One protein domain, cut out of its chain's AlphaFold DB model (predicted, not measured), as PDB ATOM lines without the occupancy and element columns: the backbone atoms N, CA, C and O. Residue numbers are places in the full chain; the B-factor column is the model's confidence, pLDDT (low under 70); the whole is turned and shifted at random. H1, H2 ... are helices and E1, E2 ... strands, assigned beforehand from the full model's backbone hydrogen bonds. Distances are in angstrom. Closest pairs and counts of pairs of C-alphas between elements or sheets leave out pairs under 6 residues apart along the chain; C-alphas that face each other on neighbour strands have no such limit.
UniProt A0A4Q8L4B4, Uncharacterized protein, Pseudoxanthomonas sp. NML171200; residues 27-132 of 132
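This is residues 27 to 132 of the 132 residues of an uncharacterized protein of Pseudoxanthomonas sp. NML171200 (UniProt A0A4Q8L4B4). A six-stranded, twisted antiparallel sheet forms a slab, with the short helix H1 and the long unnamed stretch of residues 110 to 126 over one face; a two-stranded arm, the hairpin of E5 and E6, reaches away from it between E4 and E7. The printed part has 106 residues with one named helix and eight named strands, in the chain order E1 E2 E3 E4 E5 E6 E7 H1 E8, and its class is mostly strand. The large sheet has the order E7 E4 E1 E2 E3 E8; E5 and E6 make a second, antiparallel sheet. The whole is only just loose, close to compact, with a radius of gyration of the C-alphas of 15.8 A, and elongated, spanning 52 by 33 by 19 A.

In the large sheet, E1, residues 27 to 33, is antiparallel to E2, residues 39 to 45; N 30 and O 43 are 2.8 A apart, within hydrogen-bond range. E3, residues 51 to 55, is the antiparallel neighbour of E2, with N 42 and O 54 at 2.9 A. E1, E2 and E3 form a meander, each strand the antiparallel neighbour of the one before. E4, residues 61 to 68, is antiparallel to E1, with N 31 and O 63 at 2.8 A, and completes a Greek key, a meander whose first strand neighbours the fourth. The edge strands are E7, residues 90 to 95, antiparallel to E4 with N 64 and O 93 at 2.8 A, and E8, residues 127 to 131, antiparallel to E3 with N 128 and O 53 at 2.8 A. H1, residues 102 to 109, is on this sheet at a height over the sheet of 8.6 A. It runs across the strands, at 84 degrees to E4 on the local plane, over E4 and only just over E1, on which 3 of its C-alphas fall. The closest C-alphas of H1 and E7 are those of Lys 102 and Leu 94, 5.6 A apart. In H1 every O i to N i+4 pair is within hydrogen-bond range. E5, residues 72 to 76, and E6, residues 82 to 86, form a hairpin, with N 85 and O 73 at 2.8 A. E4 and E6 are only just apart, their closest C-alphas 8.3 A from each other.

E1 begins at C-alpha 27 (50.459, -50.288, -39.232) and is 19.4 A long. E4, the longest strand, measures 23.1 A, E2 17.1 A, E7 16.6 A and H1 10.6 A. E8 ends at C-alpha 131 (64.701, -47.418, -39.203).

The C-alphas farthest apart, those of Thr 79 and Gly 124, are 54.1 A from each other. The printed part has no cut. The link from H1 to E8 is long, with 17 residues. Mean pLDDT of the printed part is 92.6, and no printed residue is under 70.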
ATOM      1  N   ALA A  27      49.827 -51.096 -38.208       94.69
ATOM      2  CA  ALA A  27      50.459 -50.288 -39.232       94.69
ATOM      3  C   ALA A  27      49.779 -48.916 -39.313       94.69
ATOM      4  O   ALA A  27      48.572 -48.768 -39.087       94.69
ATOM      5  N   ASN A  28      50.566 -47.893 -39.623       96.44
ATOM      6  CA  ASN A  28      50.112 -46.519 -39.770       96.44
ATOM      7  C   ASN A  28      50.657 -45.951 -41.069       96.44
ATOM      8  O   ASN A  28      51.860 -45.960 -41.272       96.44
ATOM      9  N   ASN A  29      49.792 -45.395 -41.903       97.44
ATOM     10  CA  ASN A  29      50.166 -44.686 -43.115       97.44
ATOM     11  C   ASN A  29      49.537 -43.290 -43.082       97.44
ATOM     12  O   ASN A  29      48.316 -43.140 -43.162       97.44
ATOM     13  N   TYR A  30      50.368 -42.269 -42.916       97.81
ATOM     14  CA  TYR A  30      49.986 -40.867 -42.995       97.81
ATOM     15  C   TYR A  30      50.369 -40.330 -44.367       97.81
ATOM     16  O   TYR A  30      51.546 -40.246 -44.710       97.81
ATOM     17  N   ILE A  31      49.370 -39.928 -45.140       97.81
ATOM     18  CA  ILE A  31      49.549 -39.358 -46.472       97.81
ATOM     19  C   ILE A  31      49.231 -37.874 -46.382       97.81
ATOM     20  O   ILE A  31      48.112 -37.474 -46.041       97.81
ATOM     21  N   TYR A  32      50.231 -37.058 -46.681       98.06
ATOM     22  CA  TYR A  32      50.136 -35.609 -46.687       98.06
ATOM     23  C   TYR A  32      49.706 -35.165 -48.075       98.06
ATOM     24  O   TYR A  32      50.318 -35.547 -49.071       98.06
ATOM     25  N   LEU A  33      48.646 -34.368 -48.139       97.50
ATOM     26  CA  LEU A  33      47.983 -33.989 -49.385       97.50
ATOM     27  C   LEU A  33      48.007 -32.469 -49.560       97.50
ATOM     28  O   LEU A  33      47.941 -31.747 -48.570       97.50
ATOM     29  N   ASP A  34      48.082 -31.954 -50.782       96.19
ATOM     30  CA  ASP A  34      47.850 -30.529 -51.051       96.19
ATOM     31  C   ASP A  34      46.346 -30.189 -51.121       96.19
ATOM     32  O   ASP A  34      45.482 -31.050 -50.963       96.19
ATOM     33  N   ALA A  35      46.005 -28.920 -51.370       95.56
ATOM     34  CA  ALA A  35      44.611 -28.474 -51.496       95.56
ATOM     35  C   ALA A  35      43.859 -29.092 -52.694       95.56
ATOM     36  O   ALA A  35      42.639 -28.977 -52.774       95.56
ATOM     37  N   SER A  36      44.564 -29.735 -53.624       94.12
ATOM     38  CA  SER A  36      44.011 -30.445 -54.777       94.12
ATOM     39  C   SER A  36      43.989 -31.964 -54.572       94.12
ATOM     40  O   SER A  36      43.734 -32.695 -55.524       94.12
ATOM     41  N   ALA A  37      44.219 -32.429 -53.339       93.12
ATOM     42  CA  ALA A  37      44.308 -33.835 -52.963       93.12
ATOM     43  C   ALA A  37      45.445 -34.608 -53.659       93.12
ATOM     44  O   ALA A  37      45.397 -35.837 -53.737       93.12
ATOM     45  N   ASN A  38      46.493 -33.918 -54.122       94.56
ATOM     46  CA  ASN A  38      47.698 -34.586 -54.597       94.56
ATOM     47  C   ASN A  38      48.582 -34.971 -53.407       94.56
ATOM     48  O   ASN A  38      48.799 -34.138 -52.522       94.56
ATOM     49  N   PRO A  39      49.141 -36.188 -53.386       96.06
ATOM     50  CA  PRO A  39      50.147 -36.575 -52.406       96.06
ATOM     51  C   PRO A  39      51.385 -35.693 -52.531       96.06
ATOM     52  O   PRO A  39      51.967 -35.571 -53.605       96.06
ATOM     53  N   VAL A  40      51.787 -35.085 -51.421       96.94
ATOM     54  CA  VAL A  40      52.997 -34.260 -51.325       96.94
ATOM     55  C   VAL A  40      54.012 -34.825 -50.343       96.94
ATOM     56  O   VAL A  40      55.160 -34.394 -50.365       96.94
ATOM     57  N   GLY A  41      53.616 -35.778 -49.500       97.69
ATOM     58  CA  GLY A  41      54.506 -36.504 -48.603       97.69
ATOM     59  C   GLY A  41      53.828 -37.712 -47.969       97.69
ATOM     60  O   GLY A  41      52.608 -37.871 -48.049       97.69
ATOM     61  N   GLN A  42      54.623 -38.549 -47.311       97.88
ATOM     62  CA  GLN A  42      54.160 -39.762 -46.646       97.88
ATOM     63  C   GLN A  42      55.002 -40.060 -45.397       97.88
ATOM     64  O   GLN A  42      56.195 -39.754 -45.347       97.88
ATOM     65  N   ASP A  43      54.369 -40.653 -44.391       97.62
ATOM     66  CA  ASP A  43      54.991 -41.209 -43.191       97.62
ATOM     67  C   ASP A  43      54.305 -42.552 -42.891       97.62
ATOM     68  O   ASP A  43      53.114 -42.579 -42.577       97.62
ATOM     69  N   VAL A  44      55.013 -43.667 -43.092       96.31
ATOM     70  CA  VAL A  44      54.445 -45.019 -43.001       96.31
ATOM     71  C   VAL A  44      55.252 -45.915 -42.070       96.31
ATOM     72  O   VAL A  44      56.459 -46.079 -42.233       96.31
ATOM     73  N   VAL A  45      54.568 -46.506 -41.099       96.00
ATOM     74  CA  VAL A  45      55.088 -47.481 -40.142       96.00
ATOM     75  C   VAL A  45      54.363 -48.798 -40.368       96.00
ATOM     76  O   VAL A  45      53.147 -48.878 -40.196       96.00
ATOM     77  N   TYR A  46      55.120 -49.820 -40.739       94.56
ATOM     78  CA  TYR A  46      54.637 -51.171 -40.999       94.56
ATOM     79  C   TYR A  46      54.436 -51.971 -39.705       94.56
ATOM     80  O   TYR A  46      54.938 -51.605 -38.641       94.56
ATOM     81  N   CYS A  47      53.742 -53.106 -39.785       92.19
ATOM     82  CA  CYS A  47      53.518 -53.994 -38.641       92.19
ATOM     83  C   CYS A  47      54.810 -54.601 -38.086       92.19
ATOM     84  O   CYS A  47      54.903 -54.903 -36.897       92.19
ATOM     85  N   ASN A  48      55.827 -54.739 -38.935       91.19
ATOM     86  CA  ASN A  48      57.173 -55.144 -38.537       91.19
ATOM     87  C   ASN A  48      58.017 -53.988 -37.959       91.19
ATOM     88  O   ASN A  48      59.193 -54.195 -37.691       91.19
ATOM     89  N   ASN A  49      57.417 -52.814 -37.726       91.06
ATOM     90  CA  ASN A  49      58.039 -51.567 -37.266       91.06
ATOM     91  C   ASN A  49      58.977 -50.877 -38.258       91.06
ATOM     92  O   ASN A  49      59.526 -49.832 -37.912       91.06
ATOM     93  N   VAL A  50      59.103 -51.372 -39.490       94.62
ATOM     94  CA  VAL A  50      59.850 -50.652 -40.522       94.62
ATOM     95  C   VAL A  50      59.176 -49.298 -40.753       94.62
ATOM     96  O   VAL A  50      57.966 -49.224 -40.979       94.62
ATOM     97  N   HIS A  51      59.959 -48.221 -40.706       96.31
ATOM     98  CA  HIS A  51      59.468 -46.847 -40.834       96.31
ATOM     99  C   HIS A  51      60.054 -46.171 -42.069       96.31
ATOM    100  O   HIS A  51      61.274 -46.093 -42.215       96.31
ATOM    101  N   TRP A  52      59.193 -45.633 -42.932       97.31
ATOM    102  CA  TRP A  52      59.581 -44.831 -44.088       97.31
ATOM    103  C   TRP A  52      58.942 -43.453 -44.058       97.31
ATOM    104  O   TRP A  52      57.788 -43.286 -43.664       97.31
ATOM    105  N   VAL A  53      59.681 -42.459 -44.542       97.31
ATOM    106  CA  VAL A  53      59.196 -41.083 -44.678       97.31
ATOM    107  C   VAL A  53      59.639 -40.482 -46.002       97.31
ATOM    108  O   VAL A  53      60.714 -40.803 -46.504       97.31
ATOM    109  N   GLY A  54      58.850 -39.561 -46.540       96.94
ATOM    110  CA  GLY A  54      59.186 -38.857 -47.773       96.94
ATOM    111  C   GLY A  54      58.356 -37.596 -47.980       96.94
ATOM    112  O   GLY A  54      57.285 -37.423 -47.394       96.94
ATOM    113  N   GLY A  55      58.876 -36.696 -48.812       96.56
ATOM    114  CA  GLY A  55      58.179 -35.483 -49.242       96.56
ATOM    115  C   GLY A  55      57.875 -34.458 -48.140       96.56
ATOM    116  O   GLY A  55      58.524 -34.388 -47.093       96.56
ATOM    117  N   ASN A  56      56.885 -33.607 -48.406       96.06
ATOM    118  CA  ASN A  56      56.410 -32.548 -47.526       96.06
ATOM    119  C   ASN A  56      55.409 -33.076 -46.488       96.06
ATOM    120  O   ASN A  56      54.205 -33.156 -46.731       96.06
ATOM    121  N   ARG A  57      55.915 -33.328 -45.280       96.19
ATOM    122  CA  ARG A  57      55.124 -33.748 -44.110       96.19
ATOM    123  C   ARG A  57      54.577 -32.588 -43.265       96.19
ATOM    124  O   ARG A  57      54.137 -32.791 -42.140       96.19
ATOM    125  N   GLN A  58      54.636 -31.355 -43.774       96.31
ATOM    126  CA  GLN A  58      54.091 -30.165 -43.107       96.31
ATOM    127  C   GLN A  58      52.715 -29.757 -43.644       96.31
ATOM    128  O   GLN A  58      52.164 -28.753 -43.190       96.31
ATOM    129  N   SER A  59      52.156 -30.495 -44.611       95.69
ATOM    130  CA  SER A  59      50.806 -30.198 -45.091       95.69
ATOM    131  C   SER A  59      49.791 -30.279 -43.943       95.69
ATOM    132  O   SER A  59      49.835 -31.237 -43.166       95.69
ATOM    133  N   PRO A  60      48.846 -29.325 -43.844       96.31
ATOM    134  CA  PRO A  60      47.771 -29.413 -42.866       96.31
ATOM    135  C   PRO A  60      46.768 -30.527 -43.190       96.31
ATOM    136  O   PRO A  60      46.029 -30.935 -42.297       96.31
ATOM    137  N   TYR A  61      46.710 -31.005 -44.438       97.94
ATOM    138  CA  TYR A  61      45.747 -32.016 -44.863       97.94
ATOM    139  C   TYR A  61      46.376 -33.403 -44.817       97.94
ATOM    140  O   TYR A  61      47.255 -33.726 -45.620       97.94
ATOM    141  N   VAL A  62      45.911 -34.228 -43.879       98.19
ATOM    142  CA  VAL A  62      46.486 -35.556 -43.640       98.19
ATOM    143  C   VAL A  62      45.403 -36.617 -43.707       98.19
ATOM    144  O   VAL A  62      44.442 -36.589 -42.927       98.19
ATOM    145  N   LEU A  63      45.582 -37.555 -44.634       97.88
ATOM    146  CA  LEU A  63      44.843 -38.806 -44.701       97.88
ATOM    147  C   LEU A  63      45.615 -39.859 -43.901       97.88
ATOM    148  O   LEU A  63      46.690 -40.287 -44.305       97.88
ATOM    149  N   HIS A  64      45.068 -40.269 -42.761       97.75
ATOM    150  CA  HIS A  64      45.616 -41.339 -41.931       97.75
ATOM    151  C   HIS A  64      44.863 -42.635 -42.208       97.75
ATOM    152  O   HIS A  64      43.637 -42.688 -42.065       97.75
ATOM    153  N   VAL A  65      45.601 -43.670 -42.594       97.12
ATOM    154  CA  VAL A  65      45.136 -45.051 -42.706       97.12
ATOM    155  C   VAL A  65      45.844 -45.860 -41.624       97.12
ATOM    156  O   VAL A  65      47.067 -45.943 -41.606       97.12
ATOM    157  N   GLN A  66      45.081 -46.433 -40.702       95.62
ATOM    158  CA  GLN A  66      45.587 -47.326 -39.664       95.62
ATOM    159  C   GLN A  66      45.057 -48.727 -39.943       95.62
ATOM    160  O   GLN A  66      43.841 -48.928 -39.884       95.62
ATOM    161  N   GLY A  67      45.946 -49.677 -40.213       93.44
ATOM    162  CA  GLY A  67      45.584 -51.074 -40.422       93.44
ATOM    163  C   GLY A  67      46.001 -51.975 -39.263       93.44
ATOM    164  O   GLY A  67      46.949 -51.692 -38.527       93.44
ATOM    165  N   GLY A  68      45.244 -53.051 -39.084       90.12
ATOM    166  CA  GLY A  68      45.571 -54.143 -38.179       90.12
ATOM    167  C   GLY A  68      46.675 -55.044 -38.734       90.12
ATOM    168  O   GLY A  68      46.832 -55.167 -39.947       90.12
ATOM    169  N   CYS A  69      47.430 -55.673 -37.833       89.88
ATOM    170  CA  CYS A  69      48.598 -56.496 -38.167       89.88
ATOM    171  C   CYS A  69      48.329 -58.003 -38.240       89.88
ATOM    172  O   CYS A  69      49.260 -58.797 -38.162       89.88
ATOM    173  N   GLY A  70      47.065 -58.420 -38.333       87.00
ATOM    174  CA  GLY A  70      46.700 -59.837 -38.345       87.00
ATOM    175  C   GLY A  70      46.940 -60.555 -37.010       87.00
ATOM    176  O   GLY A  70      46.853 -61.780 -36.947       87.00
ATOM    177  N   GLU A  71      47.224 -59.811 -35.941       85.25
ATOM    178  CA  GLU A  71      47.435 -60.357 -34.602       85.25
ATOM    179  C   GLU A  71      46.115 -60.841 -33.994       85.25
ATOM    180  O   GLU A  71      45.057 -60.222 -34.175       85.25
ATOM    181  N   LEU A  72      46.182 -61.944 -33.244       85.94
ATOM    182  CA  LEU A  72      45.042 -62.437 -32.479       85.94
ATOM    183  C   LEU A  72      44.799 -61.528 -31.273       85.94
ATOM    184  O   LEU A  72      45.696 -61.281 -30.468       85.94
ATOM    185  N   TYR A  73      43.563 -61.068 -31.112       82.44
ATOM    186  CA  TYR A  73      43.121 -60.360 -29.918       82.44
ATOM    187  C   TYR A  73      41.817 -60.948 -29.400       82.44
ATOM    188  O   TYR A  73      41.017 -61.508 -30.144       82.44
ATOM    189  N   GLN A  74      41.595 -60.816 -28.099       86.19
ATOM    190  CA  GLN A  74      40.431 -61.381 -27.436       86.19
ATOM    191  C   GLN A  74      39.556 -60.263 -26.880       86.19
ATOM    192  O   GLN A  74      40.044 -59.344 -26.224       86.19
ATOM    193  N   THR A  75      38.251 -60.351 -27.120       83.38
ATOM    194  CA  THR A  75      37.259 -59.497 -26.458       83.38
ATOM    195  C   THR A  75      36.418 -60.349 -25.529       83.38
ATOM    196  O   THR A  75      35.844 -61.341 -25.982       83.38
ATOM    197  N   CYS A  76      36.302 -59.952 -24.266       85.25
ATOM    198  CA  CYS A  76      35.467 -60.639 -23.286       85.25
ATOM    199  C   CYS A  76      34.249 -59.793 -22.910       85.25
ATOM    200  O   CYS A  76      34.345 -58.574 -22.757       85.25
ATOM    201  N   THR A  77      33.098 -60.435 -22.748       85.19
ATOM    202  CA  THR A  77      31.897 -59.816 -22.189       85.19
ATOM    203  C   THR A  77      32.014 -59.705 -20.669       85.19
ATOM    204  O   THR A  77      32.815 -60.388 -20.024       85.19
ATOM    205  N   SER A  78      31.167 -58.875 -20.057       82.00
ATOM    206  CA  SER A  78      31.093 -58.748 -18.595       82.00
ATOM    207  C   SER A  78      30.650 -60.035 -17.882       82.00
ATOM    208  O   SER A  78      30.820 -60.140 -16.670       82.00
ATOM    209  N   THR A  79      30.105 -61.014 -18.613       85.25
ATOM    210  CA  THR A  79      29.724 -62.339 -18.102       85.25
ATOM    211  C   THR A  79      30.843 -63.378 -18.222       85.25
ATOM    212  O   THR A  79      30.653 -64.512 -17.789       85.25
ATOM    213  N   GLY A  80      32.013 -63.000 -18.755       82.50
ATOM    214  CA  GLY A  80      33.197 -63.861 -18.849       82.50
ATOM    215  C   GLY A  80      33.280 -64.709 -20.121       82.50
ATOM    216  O   GLY A  80      34.167 -65.552 -20.226       82.50
ATOM    217  N   GLU A  81      32.388 -64.497 -21.090       87.75
ATOM    218  CA  GLU A  81      32.495 -65.132 -22.405       87.75
ATOM    219  C   GLU A  81      33.496 -64.360 -23.256       87.75
ATOM    220  O   GLU A  81      33.392 -63.139 -23.375       87.75
ATOM    221  N   CYS A  82      34.455 -65.054 -23.860       89.31
ATOM    222  CA  CYS A  82      35.500 -64.422 -24.646       89.31
ATOM    223  C   CYS A  82      35.529 -64.948 -26.080       89.31
ATOM    224  O   CYS A  82      35.443 -66.153 -26.309       89.31
ATOM    225  N   THR A  83      35.728 -64.035 -27.025       87.44
ATOM    226  CA  THR A  83      35.842 -64.325 -28.457       87.44
ATOM    227  C   THR A  83      37.203 -63.872 -28.956       87.44
ATOM    228  O   THR A  83      37.620 -62.747 -28.672       87.44
ATOM    229  N   GLU A  84      37.888 -64.747 -29.687       88.56
ATOM    230  CA  GLU A  84      39.129 -64.433 -30.394       88.56
ATOM    231  C   GLU A  84      38.821 -63.819 -31.763       88.56
ATOM    232  O   GLU A  84      37.904 -64.243 -32.468       88.56
ATOM    233  N   HIS A  85      39.613 -62.826 -32.140       85.00
ATOM    234  CA  HIS A  85      39.512 -62.081 -33.386       85.00
ATOM    235  C   HIS A  85      40.898 -61.941 -34.000       85.00
ATOM    236  O   HIS A  85      41.890 -61.884 -33.280       85.00
ATOM    237  N   ILE A  86      40.958 -61.826 -35.322       87.44
ATOM    238  CA  ILE A  86      42.179 -61.459 -36.045       87.44
ATOM    239  C   ILE A  86      42.080 -59.977 -36.391       87.44
ATOM    240  O   ILE A  86      41.087 -59.549 -36.990       87.44
ATOM    241  N   ASP A  87      43.089 -59.191 -36.022       87.38
ATOM    242  CA  ASP A  87      43.105 -57.754 -36.282       87.38
ATOM    243  C   ASP A  87      43.360 -57.441 -37.761       87.38
ATOM    244  O   ASP A  87      44.486 -57.209 -38.187       87.38
ATOM    245  N   ASN A  88      42.279 -57.412 -38.535       87.88
ATOM    246  CA  ASN A  88      42.262 -56.968 -39.929       87.88
ATOM    247  C   ASN A  88      41.591 -55.596 -40.091       87.88
ATOM    248  O   ASN A  88      41.173 -55.233 -41.192       87.88
ATOM    249  N   GLU A  89      41.400 -54.860 -38.994       89.94
ATOM    250  CA  GLU A  89      40.628 -53.623 -38.999       89.94
ATOM    251  C   GLU A  89      41.386 -52.517 -39.742       89.94
ATOM    252  O   GLU A  89      42.549 -52.254 -39.452       89.94
ATOM    253  N   ILE A  90      40.714 -51.826 -40.664       92.81
ATOM    254  CA  ILE A  90      41.261 -50.647 -41.339       92.81
ATOM    255  C   ILE A  90      40.442 -49.430 -40.923       92.81
ATOM    256  O   ILE A  90      39.221 -49.388 -41.091       92.81
ATOM    257  N   LYS A  91      41.116 -48.419 -40.375       94.56
ATOM    258  CA  LYS A  91      40.523 -47.129 -40.013       94.56
ATOM    259  C   LYS A  91      41.107 -46.042 -40.881       94.56
ATOM    260  O   LYS A  91      42.318 -45.915 -40.992       94.56
ATOM    261  N   THR A  92      40.230 -45.213 -41.434       96.62
ATOM    262  CA  THR A  92      40.638 -44.056 -42.226       96.62
ATOM    263  C   THR A  92      40.082 -42.767 -41.640       96.62
ATOM    264  O   THR A  92      38.860 -42.623 -41.464       96.62
ATOM    265  N   THR A  93      40.961 -41.790 -41.441       97.19
ATOM    266  CA  THR A  93      40.630 -40.451 -40.952       97.19
ATOM    267  C   THR A  93      41.258 -39.394 -41.856       97.19
ATOM    268  O   THR A  93      42.394 -39.540 -42.286       97.19
ATOM    269  N   LEU A  94      40.514 -38.328 -42.157       97.81
ATOM    270  CA  LEU A  94      41.018 -37.160 -42.880       97.81
ATOM    271  C   LEU A  94      40.973 -35.954 -41.941       97.81
ATOM    272  O   LEU A  94      39.942 -35.705 -41.315       97.81
ATOM    273  N   THR A  95      42.082 -35.227 -41.830       97.12
ATOM    274  CA  THR A  95      42.245 -34.083 -40.918       97.12
ATOM    275  C   THR A  95      42.638 -32.810 -41.679       97.12
ATOM    276  O   THR A  95      43.024 -32.883 -42.845       97.12
ATOM    277  N   GLY A  96      42.497 -31.640 -41.041       94.94
ATOM    278  CA  GLY A  96      42.945 -30.353 -41.599       94.94
ATOM    279  C   GLY A  96      41.899 -29.508 -42.331       94.94
ATOM    280  O   GLY A  96      42.257 -28.484 -42.902       94.94
ATOM    281  N   SER A  97      40.622 -29.903 -42.323       96.12
ATOM    282  CA  SER A  97      39.535 -29.225 -43.061       96.12
ATOM    283  C   SER A  97      39.848 -28.955 -44.549       96.12
ATOM    284  O   SER A  97      39.766 -27.806 -44.993       96.12
ATOM    285  N   PRO A  98      40.233 -29.982 -45.332       96.12
ATOM    286  CA  PRO A  98      40.528 -29.821 -46.753       96.12
ATOM    287  C   PRO A  98      39.283 -29.482 -47.592       96.12
ATOM    288  O   PRO A  98      38.159 -29.779 -47.181       96.12
ATOM    289  N   PRO A  99      39.462 -28.930 -48.809       96.25
ATOM    290  CA  PRO A  99      38.375 -28.650 -49.753       96.25
ATOM    291  C   PRO A  99      37.873 -29.903 -50.503       96.25
ATOM    292  O   PRO A  99      37.231 -29.784 -51.542       96.25
ATOM    293  N   TYR A 100      38.173 -31.095 -49.995       96.56
ATOM    294  CA  TYR A 100      37.779 -32.389 -50.545       96.56
ATOM    295  C   TYR A 100      37.409 -33.348 -49.413       96.56
ATOM    296  O   TYR A 100      37.754 -33.171 -48.243       96.56
ATOM    297  N   THR A 101      36.681 -34.391 -49.768       96.88
ATOM    298  CA  THR A 101      36.195 -35.422 -48.861       96.88
ATOM    299  C   THR A 101      37.241 -36.507 -48.618       96.88
ATOM    300  O   THR A 101      38.162 -36.735 -49.404       96.88
ATOM    301  N   LYS A 102      37.040 -37.274 -47.540       95.94
ATOM    302  CA  LYS A 102      37.810 -38.499 -47.279       95.94
ATOM    303  C   LYS A 102      37.737 -39.482 -48.447       95.94
ATOM    304  O   LYS A 102      38.719 -40.140 -48.751       95.94
ATOM    305  N   GLN A 103      36.581 -39.575 -49.097       95.19
ATOM    306  CA  GLN A 103      36.342 -40.544 -50.161       95.19
ATOM    307  C   GLN A 103      37.113 -40.186 -51.439       95.19
ATOM    308  O   GLN A 103      37.680 -41.075 -52.067       95.19
ATOM    309  N   GLU A 104      37.223 -38.895 -51.761       95.06
ATOM    310  CA  GLU A 104      38.066 -38.397 -52.858       95.06
ATOM    311  C   GLU A 104      39.555 -38.625 -52.578       95.06
ATOM    312  O   GLU A 104      40.259 -39.180 -53.420       95.06
ATOM    313  N   ALA A 105      40.021 -38.296 -51.367       95.12
ATOM    314  CA  ALA A 105      41.403 -38.557 -50.959       95.12
ATOM    315  C   ALA A 105      41.756 -40.056 -51.044       95.12
ATOM    316  O   ALA A 105      42.830 -40.430 -51.515       95.12
ATOM    317  N   CYS A 106      40.832 -40.932 -50.643       94.50
ATOM    318  CA  CYS A 106      40.994 -42.377 -50.778       94.50
ATOM    319  C   CYS A 106      41.062 -42.842 -52.233       94.50
ATOM    320  O   CYS A 106      41.888 -43.691 -52.554       94.50
ATOM    321  N   ALA A 107      40.206 -42.305 -53.105       92.62
ATOM    322  CA  ALA A 107      40.181 -42.678 -54.516       92.62
ATOM    323  C   ALA A 107      41.476 -42.277 -55.243       92.62
ATOM    324  O   ALA A 107      41.957 -43.026 -56.087       92.62
ATOM    325  N   LEU A 108      42.058 -41.128 -54.890       89.88
ATOM    326  CA  LEU A 108      43.292 -40.625 -55.505       89.88
ATOM    327  C   LEU A 108      44.550 -41.342 -55.006       89.88
ATOM    328  O   LEU A 108      45.482 -41.573 -55.772       89.88
ATOM    329  N   THR A 109      44.580 -41.704 -53.725       90.12
ATOM    330  CA  THR A 109      45.744 -42.369 -53.120       90.12
ATOM    331  C   THR A 109      45.715 -43.885 -53.296       90.12
ATOM    332  O   THR A 109      46.764 -44.518 -53.288       90.12
ATOM    333  N   SER A 110      44.529 -44.487 -53.443       89.06
ATOM    334  CA  SER A 110      44.315 -45.943 -53.410       89.06
ATOM    335  C   SER A 110      44.775 -46.629 -52.110       89.06
ATOM    336  O   SER A 110      44.860 -47.850 -52.055       89.06
ATOM    337  N   GLN A 111      45.019 -45.869 -51.034       90.62
ATOM    338  CA  GLN A 111      45.617 -46.387 -49.794       90.62
ATOM    339  C   GLN A 111      44.598 -46.840 -48.739       90.62
ATOM    340  O   GLN A 111      44.925 -47.619 -47.851       90.62
ATOM    341  N   CYS A 112      43.346 -46.384 -48.814       93.00
ATOM    342  CA  CYS A 112      42.368 -46.568 -47.729       93.00
ATOM    343  C   CYS A 112      41.864 -48.002 -47.519       93.00
ATOM    344  O   CYS A 112      41.133 -48.244 -46.563       93.00
ATOM    345  N   ALA A 113      42.213 -48.927 -48.410       90.81
ATOM    346  CA  ALA A 113      41.917 -50.350 -48.270       90.81
ATOM    347  C   ALA A 113      43.169 -51.190 -47.956       90.81
ATOM    348  O   ALA A 113      43.066 -52.411 -47.868       90.81
ATOM    349  N   SER A 114      44.336 -50.556 -47.795       89.00
ATOM    350  CA  SER A 114      45.585 -51.242 -47.467       89.00
ATOM    351  C   SER A 114      45.737 -51.393 -45.953       89.00
ATOM    352  O   SER A 114      45.486 -50.449 -45.202       89.00
ATOM    353  N   GLN A 115      46.144 -52.582 -45.505       87.38
ATOM    354  CA  GLN A 115      46.473 -52.822 -44.097       87.38
ATOM    355  C   GLN A 115      47.802 -52.168 -43.717       87.38
ATOM    356  O   GLN A 115      47.912 -51.597 -42.641       87.38
ATOM    357  N   GLU A 116      48.793 -52.206 -44.602       87.19
ATOM    358  CA  GLU A 116      50.154 -51.772 -44.287       87.19
ATOM    359  C   GLU A 116      50.577 -50.476 -44.996       87.19
ATOM    360  O   GLU A 116      51.511 -49.812 -44.559       87.19
ATOM    361  N   GLY A 117      49.825 -50.042 -46.009       86.75
ATOM    362  CA  GLY A 117      50.141 -48.863 -46.809       86.75
ATOM    363  C   GLY A 117      51.277 -49.125 -47.799       86.75
ATOM    364  O   GLY A 117      52.348 -49.608 -47.440       86.75
ATOM    365  N   ASP A 118      51.064 -48.785 -49.062       92.06
ATOM    366  CA  ASP A 118      52.114 -48.875 -50.072       92.06
ATOM    367  C   ASP A 118      52.991 -47.623 -50.030       92.06
ATOM    368  O   ASP A 118      52.509 -46.511 -49.775       92.06
ATOM    369  N   LEU A 119      54.283 -47.795 -50.312       94.38
ATOM    370  CA  LEU A 119      55.178 -46.668 -50.538       94.38
ATOM    371  C   LEU A 119      54.734 -45.917 -51.792       94.38
ATOM    372  O   LEU A 119      54.593 -46.494 -52.870       94.38
ATOM    373  N   MET A 120      54.538 -44.611 -51.651       92.44
ATOM    374  CA  MET A 120      54.130 -43.724 -52.737       92.44
ATOM    375  C   MET A 120      55.346 -43.238 -53.539       92.44
ATOM    376  O   MET A 120      55.473 -42.053 -53.859       92.44
ATOM    377  N   ASP A 121      56.243 -44.163 -53.885       83.50
ATOM    378  CA  ASP A 121      57.383 -43.877 -54.753       83.50
ATOM    379  C   ASP A 121      56.882 -43.426 -56.133       83.50
ATOM    380  O   ASP A 121      56.006 -44.043 -56.742       83.50
ATOM    381  N   GLY A 122      57.422 -42.314 -56.634       80.94
ATOM    382  CA  GLY A 122      57.014 -41.747 -57.926       80.94
ATOM    383  C   GLY A 122      55.893 -40.705 -57.860       80.94
ATOM    384  O   GLY A 122      55.541 -40.144 -58.895       80.94
ATOM    385  N   TYR A 123      55.403 -40.346 -56.669       88.00
ATOM    386  CA  TYR A 123      54.462 -39.231 -56.467       88.00
ATOM    387  C   TYR A 123      55.152 -37.852 -56.375       88.00
ATOM    388  O   TYR A 123      54.624 -36.906 -55.796       88.00
ATOM    389  N   GLY A 124      56.348 -37.713 -56.955       90.06
ATOM    390  CA  GLY A 124      57.121 -36.463 -56.940       90.06
ATOM    391  C   GLY A 124      57.970 -36.248 -55.681       90.06
ATOM    392  O   GLY A 124      58.570 -35.185 -55.529       90.06
ATOM    393  N   PHE A 125      58.058 -37.249 -54.805       94.00
ATOM    394  CA  PHE A 125      59.007 -37.317 -53.698       94.00
ATOM    395  C   PHE A 125      59.588 -38.730 -53.580       94.00
ATOM    396  O   PHE A 125      59.016 -39.690 -54.095       94.00
ATOM    397  N   GLU A 126      60.736 -38.837 -52.916       94.06
ATOM    398  CA  GLU A 126      61.406 -40.110 -52.643       94.06
ATOM    399  C   GLU A 126      61.143 -40.543 -51.197       94.06
ATOM    400  O   GLU A 126      61.170 -39.710 -50.281       94.06
ATOM    401  N   MET A 127      60.905 -41.840 -50.995       96.12
ATOM    402  CA  MET A 127      60.795 -42.437 -49.668       96.12
ATOM    403  C   MET A 127      62.168 -42.848 -49.144       96.12
ATOM    404  O   MET A 127      62.998 -43.415 -49.849       96.12
ATOM    405  N   THR A 128      62.414 -42.579 -47.865       95.69
ATOM    406  CA  THR A 128      63.632 -42.979 -47.158       95.69
ATOM    407  C   THR A 128      63.262 -43.749 -45.901       95.69
ATOM    408  O   THR A 128      62.429 -43.299 -45.112       95.69
ATOM    409  N   MET A 129      63.900 -44.901 -45.698       96.00
ATOM    410  CA  MET A 129      63.762 -45.679 -44.471       96.00
ATOM    411  C   MET A 129      64.436 -44.933 -43.314       96.00
ATOM    412  O   MET A 129      65.611 -44.574 -43.403       96.00
ATOM    413  N   VAL A 130      63.697 -44.705 -42.230       94.69
ATOM    414  CA  VAL A 130      64.204 -44.067 -41.007       94.69
ATOM    415  C   VAL A 130      64.832 -45.111 -40.087       94.69
ATOM    416  O   VAL A 130      65.926 -44.892 -39.572       94.69
ATOM    417  N   TYR A 131      64.165 -46.252 -39.904       89.38
ATOM    418  CA  TYR A 131      64.701 -47.418 -39.203       89.38
ATOM    419  C   TYR A 131      63.971 -48.709 -39.625       89.38
ATOM    420  O   TYR A 131      62.817 -48.633 -40.061       89.38
ATOM    421  N   PRO A 132      64.656 -49.866 -39.549       77.44
ATOM    422  CA  PRO A 132      64.075 -51.180 -39.807       77.44
ATOM    423  C   PRO A 132      63.297 -51.742 -38.611       77.44
ATOM    424  O   PRO A 132      63.589 -51.341 -37.459       77.44
TER     425      PRO A 132